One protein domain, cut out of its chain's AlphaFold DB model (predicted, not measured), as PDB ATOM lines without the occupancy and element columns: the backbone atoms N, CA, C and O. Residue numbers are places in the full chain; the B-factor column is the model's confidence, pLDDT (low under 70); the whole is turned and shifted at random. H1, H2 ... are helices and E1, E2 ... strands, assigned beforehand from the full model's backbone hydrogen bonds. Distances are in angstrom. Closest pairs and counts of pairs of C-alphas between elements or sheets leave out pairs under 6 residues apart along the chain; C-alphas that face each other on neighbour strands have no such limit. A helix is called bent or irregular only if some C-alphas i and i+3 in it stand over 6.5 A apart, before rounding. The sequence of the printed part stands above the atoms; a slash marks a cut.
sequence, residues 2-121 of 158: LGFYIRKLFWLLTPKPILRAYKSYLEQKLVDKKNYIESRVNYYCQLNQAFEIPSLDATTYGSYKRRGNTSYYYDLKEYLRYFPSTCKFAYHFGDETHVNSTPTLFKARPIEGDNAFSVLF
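Overview. This is residues 2 to 121 of the 158 residues of the protein "Lipopolysaccharide core biosynthesis protein LpsA" of Vibrio sp. C7 (UniProt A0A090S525). A small three-stranded sheet, E1 E2 E3, with long loops about it, stands opposite an arch of three helices: H1, H2 and H3 follow one another round an open space, H3 returns to the sheet at its last residues, and H4 packs on H1 at the other foot of the arch. Residues 24 to 40, of which 24 to 29 belong to H2 and 31 to 40 to H3, stand free at the crown of this arch. The printed part has 120 residues with four named helices and three named strands, in the order H1 H2 H3 H4 E1 E2 E3; the strands are parallel, in the order E1 E2 E3, and the class is mostly helix. The whole is compact by its radius of gyration of the C-alphas, 15.5 A, and spans 40 by 36 by 28 A.

Arrangement. In the sheet, E2, residues 104 to 106, is the inner strand between the edge strands E1, residues 88 to 91, and E3, residues 118 to 120. E1 and E2 are parallel at 39 degrees, with N 105 and O 90 within hydrogen-bond range at 2.9 A. E2 and E3 are parallel at 46 degrees, with N 106 and O 119 at 2.9 A, and N 119 and O 104 at 2.9 A. Residues 59 to 60 pair antiparallel with residues 88 to 89 of E1. H3, residues 31 to 44, is on the sheet but only grazes it, with residues 41 to 44; the closest C-alphas of H3 and E3, those of Tyr 44 and Leu 120, are 5.0 A apart. H2, residues 16 to 29, and H3 meet only through their link. H1, residues 2 to 13, touches H4, residues 70 to 80; their closest C-alphas, those of Lys 8 and Tyr 74, are 6.3 A apart. They run the same way at a steep tilt of 35.3 degrees, only just steep. H1, H2 and H4 are not on the sheet, and H2 and H4 are apart. In H1 and H2 every O i to N i+4 pair is within hydrogen-bond range; H3 has 8 of 10 and H4 has 6 of 7.

Along the chain. E1 is 10.2 A long, E2 6.3 A and E3 6.1 A. H1 begins at C-alpha 2 at (32.055, 16.528, -25.409) and is 16.8 A long. H2 is 19.7 A long, H3 19.9 A and H4 15.4 A. H3 is irregular, with C-alphas 32 and 35 7.9 A apart. E3 ends at C-alpha 120 at (48.883, 17.539, -45.320).

Size, cuts and confidence. The two C-alphas farthest apart, those of Pro 17 and Gly 113, are 42.0 A apart. The printed part has no cut. The links H3 to H4, E1 to E2 and E2 to E3 are long, with 25, 12 and 11 residues. The mean pLDDT of the printed part is 88.0, and residues 97 and 99 are under 70.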
ATOM      1  N   LEU A   2      33.448  16.317 -24.974       78.94
ATOM      2  CA  LEU A   2      32.055  16.528 -25.409       78.94
ATOM      3  C   LEU A   2      31.825  17.860 -26.156       78.94
ATOM      4  O   LEU A   2      31.277  17.862 -27.254       78.94
ATOM      5  N   GLY A   3      32.340  18.976 -25.625       83.19
ATOM      6  CA  GLY A   3      32.212  20.291 -26.272       83.19
ATOM      7  C   GLY A   3      32.831  20.370 -27.675       83.19
ATOM      8  O   GLY A   3      32.339  21.110 -28.524       83.19
ATOM      9  N   PHE A   4      33.859  19.561 -27.962       83.19
ATOM     10  CA  PHE A   4      34.429  19.460 -29.309       83.19
ATOM     11  C   PHE A   4      33.386  18.939 -30.303       83.19
ATOM     12  O   PHE A   4      33.150  19.576 -31.327       83.19
ATOM     13  N   TYR A   5      32.727  17.825 -29.976       85.62
ATOM     14  CA  TYR A   5      31.732  17.211 -30.853       85.62
ATOM     15  C   TYR A   5      30.485  18.078 -31.011       85.62
ATOM     16  O   TYR A   5      29.998  18.223 -32.128       85.62
ATOM     17  N   ILE A   6      30.021  18.720 -29.933       88.75
ATOM     18  CA  ILE A   6      28.884  19.651 -29.987       88.75
ATOM     19  C   ILE A   6      29.178  20.798 -30.958       88.75
ATOM     20  O   ILE A   6      28.386  21.066 -31.858       88.75
ATOM     21  N   ARG A   7      30.354  21.430 -30.840       88.19
ATOM     22  CA  ARG A   7      30.758  22.519 -31.739       88.19
ATOM     23  C   ARG A   7      30.814  22.062 -33.197       88.19
ATOM     24  O   ARG A   7      30.341  22.769 -34.080       88.19
ATOM     25  N   LYS A   8      31.384  20.883 -33.462       88.62
ATOM     26  CA  LYS A   8      31.471  20.324 -34.821       88.62
ATOM     27  C   LYS A   8      30.095  20.006 -35.400       88.62
ATOM     28  O   LYS A   8      29.855  20.281 -36.571       88.62
ATOM     29  N   LEU A   9      29.196  19.461 -34.583       89.44
ATOM     30  CA  LEU A   9      27.827  19.159 -34.980       89.44
ATOM     31  C   LEU A   9      27.047  20.434 -35.311       89.44
ATOM     32  O   LEU A   9      26.411  20.495 -36.357       89.44
ATOM     33  N   PHE A  10      27.161  21.469 -34.476       90.44
ATOM     34  CA  PHE A  10      26.554  22.775 -34.732       90.44
ATOM     35  C   PHE A  10      26.956  23.323 -36.108       90.44
ATOM     36  O   PHE A  10      26.104  23.670 -36.928       90.44
ATOM     37  N   TRP A  11      28.256  23.311 -36.408       87.94
ATOM     38  CA  TRP A  11      28.760  23.767 -37.702       87.94
ATOM     39  C   TRP A  11      28.336  22.888 -38.883       87.94
ATOM     40  O   TRP A  11      28.184  23.392 -39.994       87.94
ATOM     41  N   LEU A  12      28.145  21.587 -38.665       87.00
ATOM     42  CA  LEU A  12      27.672  20.665 -39.699       87.00
ATOM     43  C   LEU A  12      26.209  20.925 -40.076       87.00
ATOM     44  O   LEU A  12      25.846  20.807 -41.242       87.00
ATOM     45  N   LEU A  13      25.386  21.282 -39.092       88.75
ATOM     46  CA  LEU A  13      23.964  21.581 -39.276       88.75
ATOM     47  C   LEU A  13      23.715  23.021 -39.747       88.75
ATOM     48  O   LEU A  13      22.579  23.387 -40.040       88.75
ATOM     49  N   THR A  14      24.761  23.845 -39.830       90.25
ATOM     50  CA  THR A  14      24.639  25.249 -40.216       90.25
ATOM     51  C   THR A  14      24.231  25.378 -41.695       90.25
ATOM     52  O   THR A  14      24.919  24.847 -42.573       90.25
ATOM     53  N   PRO A  15      23.155  26.123 -42.012       91.31
ATOM     54  CA  PRO A  15      22.733  26.370 -43.387       91.31
ATOM     55  C   PRO A  15      23.821  27.003 -44.268       91.31
ATOM     56  O   PRO A  15      24.568  27.890 -43.845       91.31
ATOM     57  N   LYS A  16      23.846  26.622 -45.554       89.69
ATOM     58  CA  LYS A  16      24.777  27.167 -46.560       89.69
ATOM     59  C   LYS A  16      24.850  28.704 -46.636       89.69
ATOM     60  O   LYS A  16      25.968  29.189 -46.783       89.69
ATOM     61  N   PRO A  17      23.757  29.494 -46.559       92.69
ATOM     62  CA  PRO A  17      23.872  30.955 -46.618       92.69
ATOM     63  C   PRO A  17      24.683  31.533 -45.450       92.69
ATOM     64  O   PRO A  17      25.515  32.406 -45.674       92.69
ATOM     65  N   ILE A  18      24.536  30.982 -44.241       94.19
ATOM     66  CA  ILE A  18      25.325  31.400 -43.072       94.19
ATOM     67  C   ILE A  18      26.800  31.059 -43.285       94.19
ATOM     68  O   ILE A  18      27.672  31.892 -43.053       94.19
ATOM     69  N   LEU A  19      27.093  29.858 -43.793       92.06
ATOM     70  CA  LEU A  19      28.463  29.462 -44.124       92.06
ATOM     71  C   LEU A  19      29.084  30.370 -45.194       92.06
ATOM     72  O   LEU A  19      30.259  30.713 -45.082       92.06
ATOM     73  N   ARG A  20      28.311  30.781 -46.207       92.56
ATOM     74  CA  ARG A  20      28.757  31.720 -47.248       92.56
ATOM     75  C   ARG A  20      29.047  33.101 -46.668       92.56
ATOM     76  O   ARG A  20      30.131  33.617 -46.903       92.56
ATOM     77  N   ALA A  21      28.137  33.652 -45.867       95.12
ATOM     78  CA  ALA A  21      28.345  34.934 -45.196       95.12
ATOM     79  C   ALA A  21      29.581  34.898 -44.284       95.12
ATOM     80  O   ALA A  21      30.421  35.793 -44.325       95.12
ATOM     81  N   TYR A  22      29.741  33.817 -43.516       93.94
ATOM     82  CA  TYR A  22      30.907  33.626 -42.662       93.94
ATOM     83  C   TYR A  22      32.207  33.491 -43.465       93.94
ATOM     84  O   TYR A  22      33.225  34.049 -43.068       93.94
ATOM     85  N   LYS A  23      32.180  32.805 -44.616       93.69
ATOM     86  CA  LYS A  23      33.323  32.743 -45.538       93.69
ATOM     87  C   LYS A  23      33.712  34.146 -46.015       93.69
ATOM     88  O   LYS A  23      34.872  34.511 -45.879       93.69
ATOM     89  N   SER A  24      32.755  34.936 -46.499       94.75
ATOM     90  CA  SER A  24      33.009  36.307 -46.964       94.75
ATOM     91  C   SER A  24      33.559  37.209 -45.857       94.75
ATOM     92  O   SER A  24      34.500  37.964 -46.085       94.75
ATOM     93  N   TYR A  25      33.037  37.080 -44.637       96.06
ATOM     94  CA  TYR A  25      33.588  37.760 -43.465       96.06
ATOM     95  C   TYR A  25      35.050  37.366 -43.194       96.06
ATOM     96  O   TYR A  25      35.883  38.231 -42.931       96.06
ATOM     97  N   LEU A  26      35.383  36.070 -43.264       93.62
ATOM     98  CA  LEU A  26      36.755  35.596 -43.068       93.62
ATOM     99  C   LEU A  26      37.704  36.107 -44.153       93.62
ATOM    100  O   LEU A  26      38.818  36.503 -43.824       93.62
ATOM    101  N   GLU A  27      37.268  36.113 -45.412       93.44
ATOM    102  CA  GLU A  27      38.057  36.634 -46.532       93.44
ATOM    103  C   GLU A  27      38.397  38.109 -46.314       93.44
ATOM    104  O   GLU A  27      39.565  38.467 -46.403       93.44
ATOM    105  N   GLN A  28      37.421  38.932 -45.916       95.94
ATOM    106  CA  GLN A  28      37.642  40.350 -45.600       95.94
ATOM    107  C   GLN A  28      38.570  40.537 -44.394       95.94
ATOM    108  O   GLN A  28      39.526  41.303 -44.452       95.94
ATOM    109  N   LYS A  29      38.329  39.798 -43.305       96.44
ATOM    110  CA  LYS A  29      39.129  39.886 -42.074       96.44
ATOM    111  C   LYS A  29      40.592  39.481 -42.274       96.44
ATOM    112  O   LYS A  29      41.452  39.878 -41.491       96.44
ATOM    113  N   LEU A  30      40.865  38.622 -43.253       94.75
ATOM    114  CA  LEU A  30      42.182  38.038 -43.490       94.75
ATOM    115  C   LEU A  30      42.878  38.597 -44.736       94.75
ATOM    116  O   LEU A  30      43.928  38.066 -45.096       94.75
ATOM    117  N   VAL A  31      42.348  39.661 -45.353       95.12
ATOM    118  CA  VAL A  31      42.951  40.329 -46.522       95.12
ATOM    119  C   VAL A  31      44.440  40.605 -46.300       95.12
ATOM    120  O   VAL A  31      45.265  40.190 -47.112       95.12
ATOM    121  N   ASP A  32      44.803  41.180 -45.153       96.62
ATOM    122  CA  ASP A  32      46.192  41.550 -44.842       96.62
ATOM    123  C   ASP A  32      47.122  40.339 -44.664       96.62
ATOM    124  O   ASP A  32      48.344  40.450 -44.713       96.62
ATOM    125  N   LYS A  33      46.551  39.148 -44.449       96.31
ATOM    126  CA  LYS A  33      47.286  37.892 -44.244       96.31
ATOM    127  C   LYS A  33      47.319  37.017 -45.490       96.31
ATOM    128  O   LYS A  33      47.761  35.872 -45.394       96.31
ATOM    129  N   LYS A  34      46.883  37.521 -46.647       94.81
ATOM    130  CA  LYS A  34      46.799  36.749 -47.893       94.81
ATOM    131  C   LYS A  34      48.112  36.039 -48.239       94.81
ATOM    132  O   LYS A  34      48.107  34.821 -48.372       94.81
ATOM    133  N   ASN A  35      49.235  36.759 -48.252       96.44
ATOM    134  CA  ASN A  35      50.550  36.185 -48.576       96.44
ATOM    135  C   ASN A  35      50.965  35.079 -47.592       96.44
ATOM    136  O   ASN A  35      51.543  34.064 -47.976       96.44
ATOM    137  N   TYR A  36      50.647  35.253 -46.305       96.31
ATOM    138  CA  TYR A  36      50.884  34.221 -45.300       96.31
ATOM    139  C   TYR A  36      49.993  32.996 -45.539       96.31
ATOM    140  O   TYR A  36      50.455  31.867 -45.441       96.31
ATOM    141  N   ILE A  37      48.716  33.187 -45.871       94.38
ATOM    142  CA  ILE A  37      47.807  32.075 -46.171       94.38
ATOM    143  C   ILE A  37      48.293  31.310 -47.403       94.38
ATOM    144  O   ILE A  37      48.355  30.085 -47.353       94.38
ATOM    145  N   GLU A  38      48.688  32.008 -48.465       94.38
ATOM    146  CA  GLU A  38      49.241  31.402 -49.679       94.38
ATOM    147  C   GLU A  38      50.513  30.600 -49.381       94.38
ATOM    148  O   GLU A  38      50.614  29.447 -49.796       94.38
ATOM    149  N   SER A  39      51.441  31.129 -48.573       95.31
ATOM    150  CA  SER A  39      52.642  30.377 -48.186       95.31
ATOM    151  C   SER A  39      52.313  29.121 -47.375       95.31
ATOM    152  O   SER A  39      52.917  28.068 -47.581       95.31
ATOM    153  N   ARG A  40      51.303  29.184 -46.494       93.94
ATOM    154  CA  ARG A  40      50.806  28.003 -45.777       93.94
ATOM    155  C   ARG A  40      50.166  26.999 -46.730       93.94
ATOM    156  O   ARG A  40      50.442  25.812 -46.595       93.94
ATOM    157  N   VAL A  41      49.344  27.441 -47.680       91.75
ATOM    158  CA  VAL A  41      48.722  26.557 -48.677       91.75
ATOM    159  C   VAL A  41      49.793  25.841 -49.493       91.75
ATOM    160  O   VAL A  41      49.756  24.618 -49.553       91.75
ATOM    161  N   ASN A  42      50.791  26.565 -50.002       91.56
ATOM    162  CA  ASN A  42      51.900  25.992 -50.773       91.56
ATOM    163  C   ASN A  42      52.754  25.012 -49.950       91.56
ATOM    164  O   ASN A  42      53.316  24.062 -50.486       91.56
ATOM    165  N   TYR A  43      52.844  25.216 -48.633       90.81
ATOM    166  CA  TYR A  43      53.506  24.269 -47.737       90.81
ATOM    167  C   TYR A  43      52.708  22.966 -47.561       90.81
ATOM    168  O   TYR A  43      53.292  21.884 -47.532       90.81
ATOM    169  N   TYR A  44      51.384  23.061 -47.406       90.19
ATOM    170  CA  TYR A  44      50.509  21.905 -47.166       90.19
ATOM    171  C   TYR A  44      50.143  21.138 -48.443       90.19
ATOM    172  O   TYR A  44      49.898  19.933 -48.383       90.19
ATOM    173  N   CYS A  45      50.080  21.837 -49.573       90.12
ATOM    174  CA  CYS A  45      49.675  21.333 -50.873       90.12
ATOM    175  C   CYS A  45      50.744  21.713 -51.899       90.12
ATOM    176  O   CYS A  45      50.846  22.870 -52.299       90.12
ATOM    177  N   GLN A  46      51.535  20.728 -52.319       88.12
ATOM    178  CA  GLN A  46      52.621  20.908 -53.290       88.12
ATOM    179  C   GLN A  46      52.218  20.454 -54.702       88.12
ATOM    180  O   GLN A  46      53.067  20.218 -55.556       88.12
ATOM    181  N   LEU A  47      50.911  20.344 -54.955       87.06
ATOM    182  CA  LEU A  47      50.371  20.024 -56.270       87.06
ATOM    183  C   LEU A  47      50.647  21.177 -57.234       87.06
ATOM    184  O   LEU A  47      50.132  22.280 -57.064       87.06
ATOM    185  N   ASN A  48      51.439  20.898 -58.259       82.75
ATOM    186  CA  ASN A  48      51.837  21.847 -59.298       82.75
ATOM    187  C   ASN A  48      51.310  21.466 -60.692       82.75
ATOM    188  O   ASN A  48      51.577  22.172 -61.662       82.75
ATOM    189  N   GLN A  49      50.546  20.376 -60.796       84.81
ATOM    190  CA  GLN A  49      49.994  19.860 -62.045       84.81
ATOM    191  C   GLN A  49      48.503  19.547 -61.922       84.81
ATOM    192  O   GLN A  49      47.993  19.277 -60.831       84.81
ATOM    193  N   ALA A  50      47.805  19.577 -63.060       86.69
ATOM    194  CA  ALA A  50      46.445  19.069 -63.144       86.69
ATOM    195  C   ALA A  50      46.433  17.573 -62.812       86.69
ATOM    196  O   ALA A  50      47.350  16.835 -63.168       86.69
ATOM    197  N   PHE A  51      45.392  17.133 -62.118       86.94
ATOM    198  CA  PHE A  51      45.258  15.753 -61.684       86.94
ATOM    199  C   PHE A  51      43.810  15.303 -61.794       86.94
ATOM    200  O   PHE A  51      42.875  16.102 -61.706       86.94
ATOM    201  N   GLU A  52      43.638  13.994 -61.907       86.69
ATOM    202  CA  GLU A  52      42.349  13.341 -61.776       86.69
ATOM    203  C   GLU A  52      42.398  12.359 -60.614       86.69
ATOM    204  O   GLU A  52      43.425  11.739 -60.337       86.69
ATOM    205  N   ILE A  53      41.275  12.231 -59.912       86.50
ATOM    206  CA  ILE A  53      41.119  11.226 -58.866       86.50
ATOM    207  C   ILE A  53      40.356  10.057 -59.493       86.50
ATOM    208  O   ILE A  53      39.188  10.248 -59.868       86.50
ATOM    209  N   PRO A  54      40.979   8.869 -59.612       85.31
ATOM    210  CA  PRO A  54      40.329   7.664 -60.097       85.31
ATOM    211  C   PRO A  54      39.021   7.416 -59.354       85.31
ATOM    212  O   PRO A  54      38.912   7.645 -58.149       85.31
ATOM    213  N   SER A  55      38.006   6.934 -60.069       78.75
ATOM    214  CA  SER A  55      36.668   6.710 -59.507       78.75
ATOM    215  C   SER A  55      36.658   5.757 -58.309       78.75
ATOM    216  O   SER A  55      35.798   5.907 -57.446       78.75
ATOM    217  N   LEU A  56      37.611   4.821 -58.243       77.88
ATOM    218  CA  LEU A  56      37.763   3.872 -57.139       77.88
ATOM    219  C   LEU A  56      38.123   4.563 -55.812       77.88
ATOM    220  O   LEU A  56      37.584   4.201 -54.768       77.88
ATOM    221  N   ASP A  57      38.971   5.591 -55.872       76.38
ATOM    222  CA  ASP A  57      39.486   6.311 -54.700       76.38
ATOM    223  C   ASP A  57      38.702   7.603 -54.417       76.38
ATOM    224  O   ASP A  57      38.796   8.204 -53.342       76.38
ATOM    225  N   ALA A  58      37.902   8.050 -55.388       84.50
ATOM    226  CA  ALA A  58      37.157   9.292 -55.314       84.50
ATOM    227  C   ALA A  58      35.962   9.190 -54.356       84.50
ATOM    228  O   ALA A  58      34.960   8.525 -54.619       84.50
ATOM    229  N   THR A  59      36.008   9.971 -53.279       89.69
ATOM    230  CA  THR A  59      34.842  10.249 -52.438       89.69
ATOM    231  C   THR A  59      34.298  11.639 -52.748       89.69
ATOM    232  O   THR A  59      35.061  12.555 -53.040       89.69
ATOM    233  N   THR A  60      32.976  11.828 -52.679       90.50
ATOM    234  CA  THR A  60      32.369  13.161 -52.809       90.50
ATOM    235  C   THR A  60      31.904  13.679 -51.462       90.50
ATOM    236  O   THR A  60      31.562  12.903 -50.570       90.50
ATOM    237  N   TYR A  61      31.833  15.000 -51.288       88.25
ATOM    238  CA  TYR A  61      31.346  15.567 -50.022       88.25
ATOM    239  C   TYR A  61      29.926  15.081 -49.676       88.25
ATOM    240  O   TYR A  61      29.628  14.826 -48.502       88.25
ATOM    241  N   GLY A  62      29.074  14.917 -50.696       84.75
ATOM    242  CA  GLY A  62      27.716  14.392 -50.552       84.75
ATOM    243  C   GLY A  62      27.666  12.917 -50.141       84.75
ATOM    244  O   GLY A  62      26.840  12.556 -49.305       84.75
ATOM    245  N   SER A  63      28.562  12.075 -50.669       87.38
ATOM    246  CA  SER A  63      28.630  10.647 -50.320       87.38
ATOM    247  C   SER A  63      29.512  10.349 -49.103       87.38
ATOM    248  O   SER A  63      29.500   9.226 -48.595       87.38
ATOM    249  N   TYR A  64      30.253  11.342 -48.606       90.00
ATOM    250  CA  TYR A  64      31.181  11.185 -47.496       90.00
ATOM    251  C   TYR A  64      30.455  10.896 -46.176       90.00
ATOM    252  O   TYR A  64      29.844  11.788 -45.566       90.00
ATOM    253  N   LYS A  65      30.562   9.639 -45.732       87.00
ATOM    254  CA  LYS A  65      29.989   9.093 -44.493       87.00
ATOM    255  C   LYS A  65      31.082   8.819 -43.461       87.00
ATOM    256  O   LYS A  65      32.244   8.606 -43.800       87.00
ATOM    257  N   ARG A  66      30.692   8.780 -42.185       85.56
ATOM    258  CA  ARG A  66      31.601   8.461 -41.079       85.56
ATOM    259  C   ARG A  66      32.195   7.062 -41.257       85.56
ATOM    260  O   ARG A  66      31.459   6.080 -41.261       85.56
ATOM    261  N   ARG A  67      33.522   6.992 -41.363       79.25
ATOM    262  CA  ARG A  67      34.329   5.763 -41.357       79.25
ATOM    263  C   ARG A  67      35.519   5.962 -40.416       79.25
ATOM    264  O   ARG A  67      36.070   7.059 -40.365       79.25
ATOM    265  N   GLY A  68      35.900   4.922 -39.675       78.31
ATOM    266  CA  GLY A  68      37.013   4.982 -38.722       78.31
ATOM    267  C   GLY A  68      36.754   5.897 -37.516       78.31
ATOM    268  O   GLY A  68      35.627   6.005 -37.024       78.31
ATOM    269  N   ASN A  69      37.812   6.543 -37.017       82.56
ATOM    270  CA  ASN A  69      37.750   7.401 -35.831       82.56
ATOM    271  C   ASN A  69      36.856   8.632 -36.077       82.56
ATOM    272  O   ASN A  69      37.024   9.397 -37.026       82.56
ATOM    273  N   THR A  70      35.906   8.837 -35.167       87.06
ATOM    274  CA  THR A  70      34.900   9.902 -35.220       87.06
ATOM    275  C   THR A  70      35.513  11.304 -35.276       87.06
ATOM    276  O   THR A  70      34.959  12.184 -35.931       87.06
ATOM    277  N   SER A  71      36.663  11.522 -34.631       87.00
ATOM    278  CA  SER A  71      37.363  12.814 -34.678       87.00
ATOM    279  C   SER A  71      37.852  13.158 -36.087       87.00
ATOM    280  O   SER A  71      37.594  14.269 -36.545       87.00
ATOM    281  N   TYR A  72      38.439  12.197 -36.810       89.44
ATOM    282  CA  TYR A  72      38.849  12.375 -38.205       89.44
ATOM    283  C   TYR A  72      37.682  12.769 -39.100       89.44
ATOM    284  O   TYR A  72      37.791  13.709 -39.885       89.44
ATOM    285  N   TYR A  73      36.549  12.084 -38.934       91.50
ATOM    286  CA  TYR A  73      35.347  12.392 -39.694       91.50
ATOM    287  C   TYR A  73      34.893  13.838 -39.486       91.50
ATOM    288  O   TYR A  73      34.699  14.566 -40.457       91.50
ATOM    289  N   TYR A  74      34.740  14.274 -38.233       91.00
ATOM    290  CA  TYR A  74      34.283  15.634 -37.950       91.00
ATOM    291  C   TYR A  74      35.321  16.698 -38.298       91.00
ATOM    292  O   TYR A  74      34.934  17.805 -38.665       91.00
ATOM    293  N   ASP A  75      36.614  16.395 -38.196       91.19
ATOM    294  CA  ASP A  75      37.668  17.290 -38.662       91.19
ATOM    295  C   ASP A  75      37.570  17.507 -40.163       91.19
ATOM    296  O   ASP A  75      37.415  18.644 -40.592       91.19
ATOM    297  N   LEU A  76      37.546  16.438 -40.954       91.94
ATOM    298  CA  LEU A  76      37.489  16.562 -42.403       91.94
ATOM    299  C   LEU A  76      36.163  17.184 -42.880       91.94
ATOM    300  O   LEU A  76      36.163  18.115 -43.688       91.94
ATOM    301  N   LYS A  77      35.024  16.740 -42.328       91.12
ATOM    302  CA  LYS A  77      33.693  17.268 -42.679       91.12
ATOM    303  C   LYS A  77      33.569  18.768 -42.383       91.12
ATOM    304  O   LYS A  77      32.856  19.460 -43.107       91.12
ATOM    305  N   GLU A  78      34.270  19.269 -41.360       89.88
ATOM    306  CA  GLU A  78      34.276  20.692 -41.005       89.88
ATOM    307  C   GLU A  78      34.718  21.570 -42.178       89.88
ATOM    308  O   GLU A  78      34.084  22.585 -42.450       89.88
ATOM    309  N   TYR A  79      35.775  21.175 -42.885       89.69
ATOM    310  CA  TYR A  79      36.327  21.967 -43.983       89.69
ATOM    311  C   TYR A  79      35.624  21.680 -45.311       89.69
ATOM    312  O   TYR A  79      35.387  22.599 -46.093       89.69
ATOM    313  N   LEU A  80      35.210  20.429 -45.546       91.06
ATOM    314  CA  LEU A  80      34.535  20.042 -46.789       91.06
ATOM    315  C   LEU A  80      33.193  20.756 -47.012       91.06
ATOM    316  O   LEU A  80      32.759  20.893 -48.153       91.06
ATOM    317  N   ARG A  81      32.541  21.258 -45.956       89.81
ATOM    318  CA  ARG A  81      31.239  21.946 -46.054       89.81
ATOM    319  C   ARG A  81      31.236  23.188 -46.955       89.81
ATOM    320  O   ARG A  81      30.168  23.609 -47.395       89.81
ATOM    321  N   TYR A  82      32.404  23.790 -47.192       90.25
ATOM    322  CA  TYR A  82      32.554  24.958 -48.066       90.25
ATOM    323  C   TYR A  82      32.649  24.592 -49.550       90.25
ATOM    324  O   TYR A  82      32.546  25.475 -50.400       90.25
ATOM    325  N   PHE A  83      32.815  23.308 -49.866       90.50
ATOM    326  CA  PHE A  83      32.943  22.812 -51.228       90.50
ATOM    327  C   PHE A  83      31.593  22.329 -51.785       90.50
ATOM    328  O   PHE A  83      30.675  21.986 -51.029       90.50
ATOM    329  N   PRO A  84      31.438  22.284 -53.122       90.19
ATOM    330  CA  PRO A  84      30.292  21.648 -53.762       90.19
ATOM    331  C   PRO A  84      30.134  20.185 -53.329       90.19
ATOM    332  O   PRO A  84      31.116  19.480 -53.104       90.19
ATOM    333  N   SER A  85      28.896  19.686 -53.275       88.00
ATOM    334  CA  SER A  85      28.615  18.282 -52.924       88.00
ATOM    335  C   SER A  85      29.213  17.272 -53.896       88.00
ATOM    336  O   SER A  85      29.450  16.133 -53.502       88.00
ATOM    337  N   THR A  86      29.469  17.699 -55.131       89.88
ATOM    338  CA  THR A  86      30.086  16.924 -56.211       89.88
ATOM    339  C   THR A  86      31.614  16.960 -56.191       89.88
ATOM    340  O   THR A  86      32.233  16.227 -56.956       89.88
ATOM    341  N   CYS A  87      32.230  17.784 -55.331       90.69
ATOM    342  CA  CYS A  87      33.683  17.875 -55.216       90.69
ATOM    343  C   CYS A  87      34.258  16.511 -54.815       90.69
ATOM    344  O   CYS A  87      33.862  15.963 -53.779       90.69
ATOM    345  N   LYS A  88      35.155  15.979 -55.652       92.25
ATOM    346  CA  LYS A  88      35.849  14.708 -55.436       92.25
ATOM    347  C   LYS A  88      37.132  14.946 -54.652       92.25
ATOM    348  O   LYS A  88      37.857  15.897 -54.928       92.25
ATOM    349  N   PHE A  89      37.418  14.067 -53.707       91.94
ATOM    350  CA  PHE A  89      38.665  14.056 -52.952       91.94
ATOM    351  C   PHE A  89      39.004  12.623 -52.533       91.94
ATOM    352  O   PHE A  89      38.106  11.805 -52.315       91.94
ATOM    353  N   ALA A  90      40.296  12.343 -52.390       92.25
ATOM    354  CA  ALA A  90      40.806  11.151 -51.726       92.25
ATOM    355  C   ALA A  90      41.324  11.539 -50.335       92.25
ATOM    356  O   ALA A  90      41.804  12.655 -50.115       92.25
ATOM    357  N   TYR A  91      41.193  10.640 -49.365       91.19
ATOM    358  CA  TYR A  91      41.663  10.871 -48.002       91.19
ATOM    359  C   TYR A  91      42.139   9.567 -47.375       91.19
ATOM    360  O   TYR A  91      41.573   8.504 -47.625       91.19
ATOM    361  N   HIS A  92      43.137   9.671 -46.505       88.94
ATOM    362  CA  HIS A  92      43.668   8.555 -45.743       88.94
ATOM    363  C   HIS A  92      43.647   8.872 -44.245       88.94
ATOM    364  O   HIS A  92      44.096   9.932 -43.799       88.94
ATOM    365  N   PHE A  93      43.099   7.950 -43.452       88.19
ATOM    366  CA  PHE A  93      43.041   8.061 -41.997       88.19
ATOM    367  C   PHE A  93      44.032   7.100 -41.362       88.19
ATOM    368  O   PHE A  93      43.859   5.892 -41.436       88.19
ATOM    369  N   GLY A  94      45.024   7.650 -40.674       82.50
ATOM    370  CA  GLY A  94      46.081   6.878 -40.040       82.50
ATOM    371  C   GLY A  94      47.340   7.716 -39.894       82.50
ATOM    372  O   GLY A  94      47.363   8.883 -40.293       82.50
ATOM    373  N   ASP A  95      48.363   7.104 -39.311       74.62
ATOM    374  CA  ASP A  95      49.692   7.702 -39.159       74.62
ATOM    375  C   ASP A  95      50.678   7.186 -40.233       74.62
ATOM    376  O   ASP A  95      51.854   7.539 -40.221       74.62
ATOM    377  N   GLU A  96      50.200   6.371 -41.180       72.94
ATOM    378  CA  GLU A  96      50.987   5.920 -42.328       72.94
ATOM    379  C   GLU A  96      51.240   7.066 -43.307       72.94
ATOM    380  O   GLU A  96      50.354   7.873 -43.602       72.94
ATOM    381  N   THR A  97      52.461   7.097 -43.829       68.81
ATOM    382  CA  THR A  97      52.993   8.166 -44.677       68.81
ATOM    383  C   THR A  97      53.324   7.659 -46.083       68.81
ATOM    384  O   THR A  97      54.304   8.076 -46.685       68.81
ATOM    385  N   HIS A  98      52.523   6.747 -46.633       71.62
ATOM    386  CA  HIS A  98      52.735   6.285 -48.003       71.62
ATOM    387  C   HIS A  98      52.411   7.398 -49.020       71.62
ATOM    388  O   HIS A  98      51.479   8.185 -48.836       71.62
ATOM    389  N   VAL A  99      53.186   7.467 -50.103       67.94
ATOM    390  CA  VAL A  99      52.914   8.367 -51.231       67.94
ATOM    391  C   VAL A  99      52.014   7.619 -52.206       67.94
ATOM    392  O   VAL A  99      52.405   6.591 -52.756       67.94
ATOM    393  N   ASN A 100      50.786   8.106 -52.383       73.44
ATOM    394  CA  ASN A 100      49.847   7.548 -53.355       73.44
ATOM    395  C   ASN A 100      50.140   8.079 -54.753       73.44
ATOM    396  O   ASN A 100      50.695   9.161 -54.899       73.44
ATOM    397  N   SER A 101      49.685   7.362 -55.780       82.19
ATOM    398  CA  SER A 101      49.703   7.826 -57.173       82.19
ATOM    399  C   SER A 101      48.715   8.967 -57.450       82.19
ATOM    400  O   SER A 101      48.686   9.498 -58.558       82.19
ATOM    401  N   THR A 102      47.881   9.326 -56.470       87.00
ATOM    402  CA  THR A 102      46.813  10.319 -56.593       87.00
ATOM    403  C   THR A 102      46.815  11.267 -55.392       87.00
ATOM    404  O   THR A 102      47.103  10.842 -54.263       87.00
ATOM    405  N   PRO A 103      46.464  12.552 -55.584       89.88
ATOM    406  CA  PRO A 103      46.426  13.511 -54.488       89.88
ATOM    407  C   PRO A 103      45.449  13.104 -53.388       89.88
ATOM    408  O   PRO A 103      44.236  13.040 -53.593       89.88
ATOM    409  N   THR A 104      45.990  12.860 -52.199       90.81
ATOM    410  CA  THR A 104      45.261  12.315 -51.057       90.81
ATOM    411  C   THR A 104      45.490  13.189 -49.827       90.81
ATOM    412  O   THR A 104      46.604  13.634 -49.560       90.81
ATOM    413  N   LEU A 105      44.428  13.440 -49.058       91.56
ATOM    414  CA  LEU A 105      44.512  14.160 -47.788       91.56
ATOM    415  C   LEU A 105      45.033  13.236 -46.678       91.56
ATOM    416  O   LEU A 105      44.376  12.247 -46.351       91.56
ATOM    417  N   PHE A 106      46.153  13.596 -46.053       90.12
ATOM    418  CA  PHE A 106      46.772  12.847 -44.956       90.12
ATOM    419  C   PHE A 106      46.869  13.666 -43.668       90.12
ATOM    420  O   PHE A 106      46.962  14.892 -43.682       90.12
ATOM    421  N   LYS A 107      46.922  12.972 -42.525       87.62
ATOM    422  CA  LYS A 107      47.255  13.580 -41.225       87.62
ATOM    423  C   LYS A 107      48.750  13.884 -41.097       87.62
ATOM    424  O   LYS A 107      49.118  14.875 -40.472       87.62
ATOM    425  N   ALA A 108      49.591  13.020 -41.655       85.94
ATOM    426  CA  ALA A 108      51.042  13.122 -41.636       85.94
ATOM    427  C   ALA A 108      51.584  12.779 -43.027       85.94
ATOM    428  O   ALA A 108      50.988  11.972 -43.735       85.94
ATOM    429  N   ARG A 109      52.702  13.392 -43.418       82.69
ATOM    430  CA  ARG A 109      53.368  13.143 -44.702       82.69
ATOM    431  C   ARG A 109      54.859  12.866 -44.488       82.69
ATOM    432  O   ARG A 109      55.392  13.355 -43.485       82.69
ATOM    433  N   PRO A 110      55.536  12.150 -45.404       82.25
ATOM    434  CA  PRO A 110      56.995  12.065 -45.412       82.25
ATOM    435  C   PRO A 110      57.625  13.456 -45.463       82.25
ATOM    436  O   PRO A 110      57.075  14.358 -46.095       82.25
ATOM    437  N   ILE A 111      58.766  13.635 -44.800       79.12
ATOM    438  CA  ILE A 111      59.528  14.896 -44.837       79.12
ATOM    439  C   ILE A 111      60.502  14.902 -46.024       79.12
ATOM    440  O   ILE A 111      60.773  15.961 -46.584       79.12
ATOM    441  N   GLU A 112      60.977  13.725 -46.429       80.06
ATOM    442  CA  GLU A 112      61.931  13.527 -47.520       80.06
ATOM    443  C   GLU A 112      61.264  12.849 -48.725       80.06
ATOM    444  O   GLU A 112      60.278  12.122 -48.573       80.06
ATOM    445  N   GLY A 113      61.827  13.069 -49.916       81.06
ATOM    446  CA  GLY A 113      61.341  12.510 -51.180       81.06
ATOM    447  C   GLY A 113      60.243  13.336 -51.857       81.06
ATOM    448  O   GLY A 113      59.946  14.463 -51.457       81.06
ATOM    449  N   ASP A 114      59.653  12.768 -52.910       81.94
ATOM    450  CA  ASP A 114      58.495  13.353 -53.585       81.94
ATOM    451  C   ASP A 114      57.217  13.024 -52.804       81.94
ATOM    452  O   ASP A 114      56.784  11.876 -52.733       81.94
ATOM    453  N   ASN A 115      56.628  14.043 -52.185       84.81
ATOM    454  CA  ASN A 115      55.410  13.943 -51.388       84.81
ATOM    455  C   ASN A 115      54.309  14.883 -51.908       84.81
ATOM    456  O   ASN A 115      53.392  15.225 -51.154       84.81
ATOM    457  N   ALA A 116      54.374  15.301 -53.179       84.94
ATOM    458  CA  ALA A 116      53.433  16.260 -53.758       84.94
ATOM    459  C   ALA A 116      51.968  15.798 -53.648       84.94
ATOM    460  O   ALA A 116      51.064  16.607 -53.429       84.94
ATOM    461  N   PHE A 117      51.736  14.484 -53.734       88.50
ATOM    462  CA  PHE A 117      50.417  13.855 -53.615       88.50
ATOM    463  C   PHE A 117      49.973  13.587 -52.169       88.50
ATOM    464  O   PHE A 117      48.813  13.237 -51.939       88.50
ATOM    465  N   SER A 118      50.837  13.822 -51.180       89.38
ATOM    466  CA  SER A 118      50.520  13.691 -49.756       89.38
ATOM    467  C   SER A 118      50.118  15.044 -49.162       89.38
ATOM    468  O   SER A 118      50.882  15.687 -48.438       89.38
ATOM    469  N   VAL A 119      48.893  15.484 -49.463       90.81
ATOM    470  CA  VAL A 119      48.371  16.784 -49.020       90.81
ATOM    471  C   VAL A 119      48.132  16.756 -47.513       90.81
ATOM    472  O   VAL A 119      47.263  16.042 -47.007       90.81
ATOM    473  N   LEU A 120      48.906  17.549 -46.776       90.69
ATOM    474  CA  LEU A 120      48.883  17.539 -45.320       90.69
ATOM    475  C   LEU A 120      47.676  18.323 -44.787       90.69
ATOM    476  O   LEU A 120      47.469  19.492 -45.113       90.69
ATOM    477  N   PHE A 121      46.898  17.688 -43.914       90.94
ATOM    478  CA  PHE A 121      45.633  18.216 -43.428       90.94
ATOM    479  C   PHE A 121      45.495  18.111 -41.908       90.94
ATOM    480  O   PHE A 121      45.989  17.186 -41.264       90.94
TER     481      PHE A 121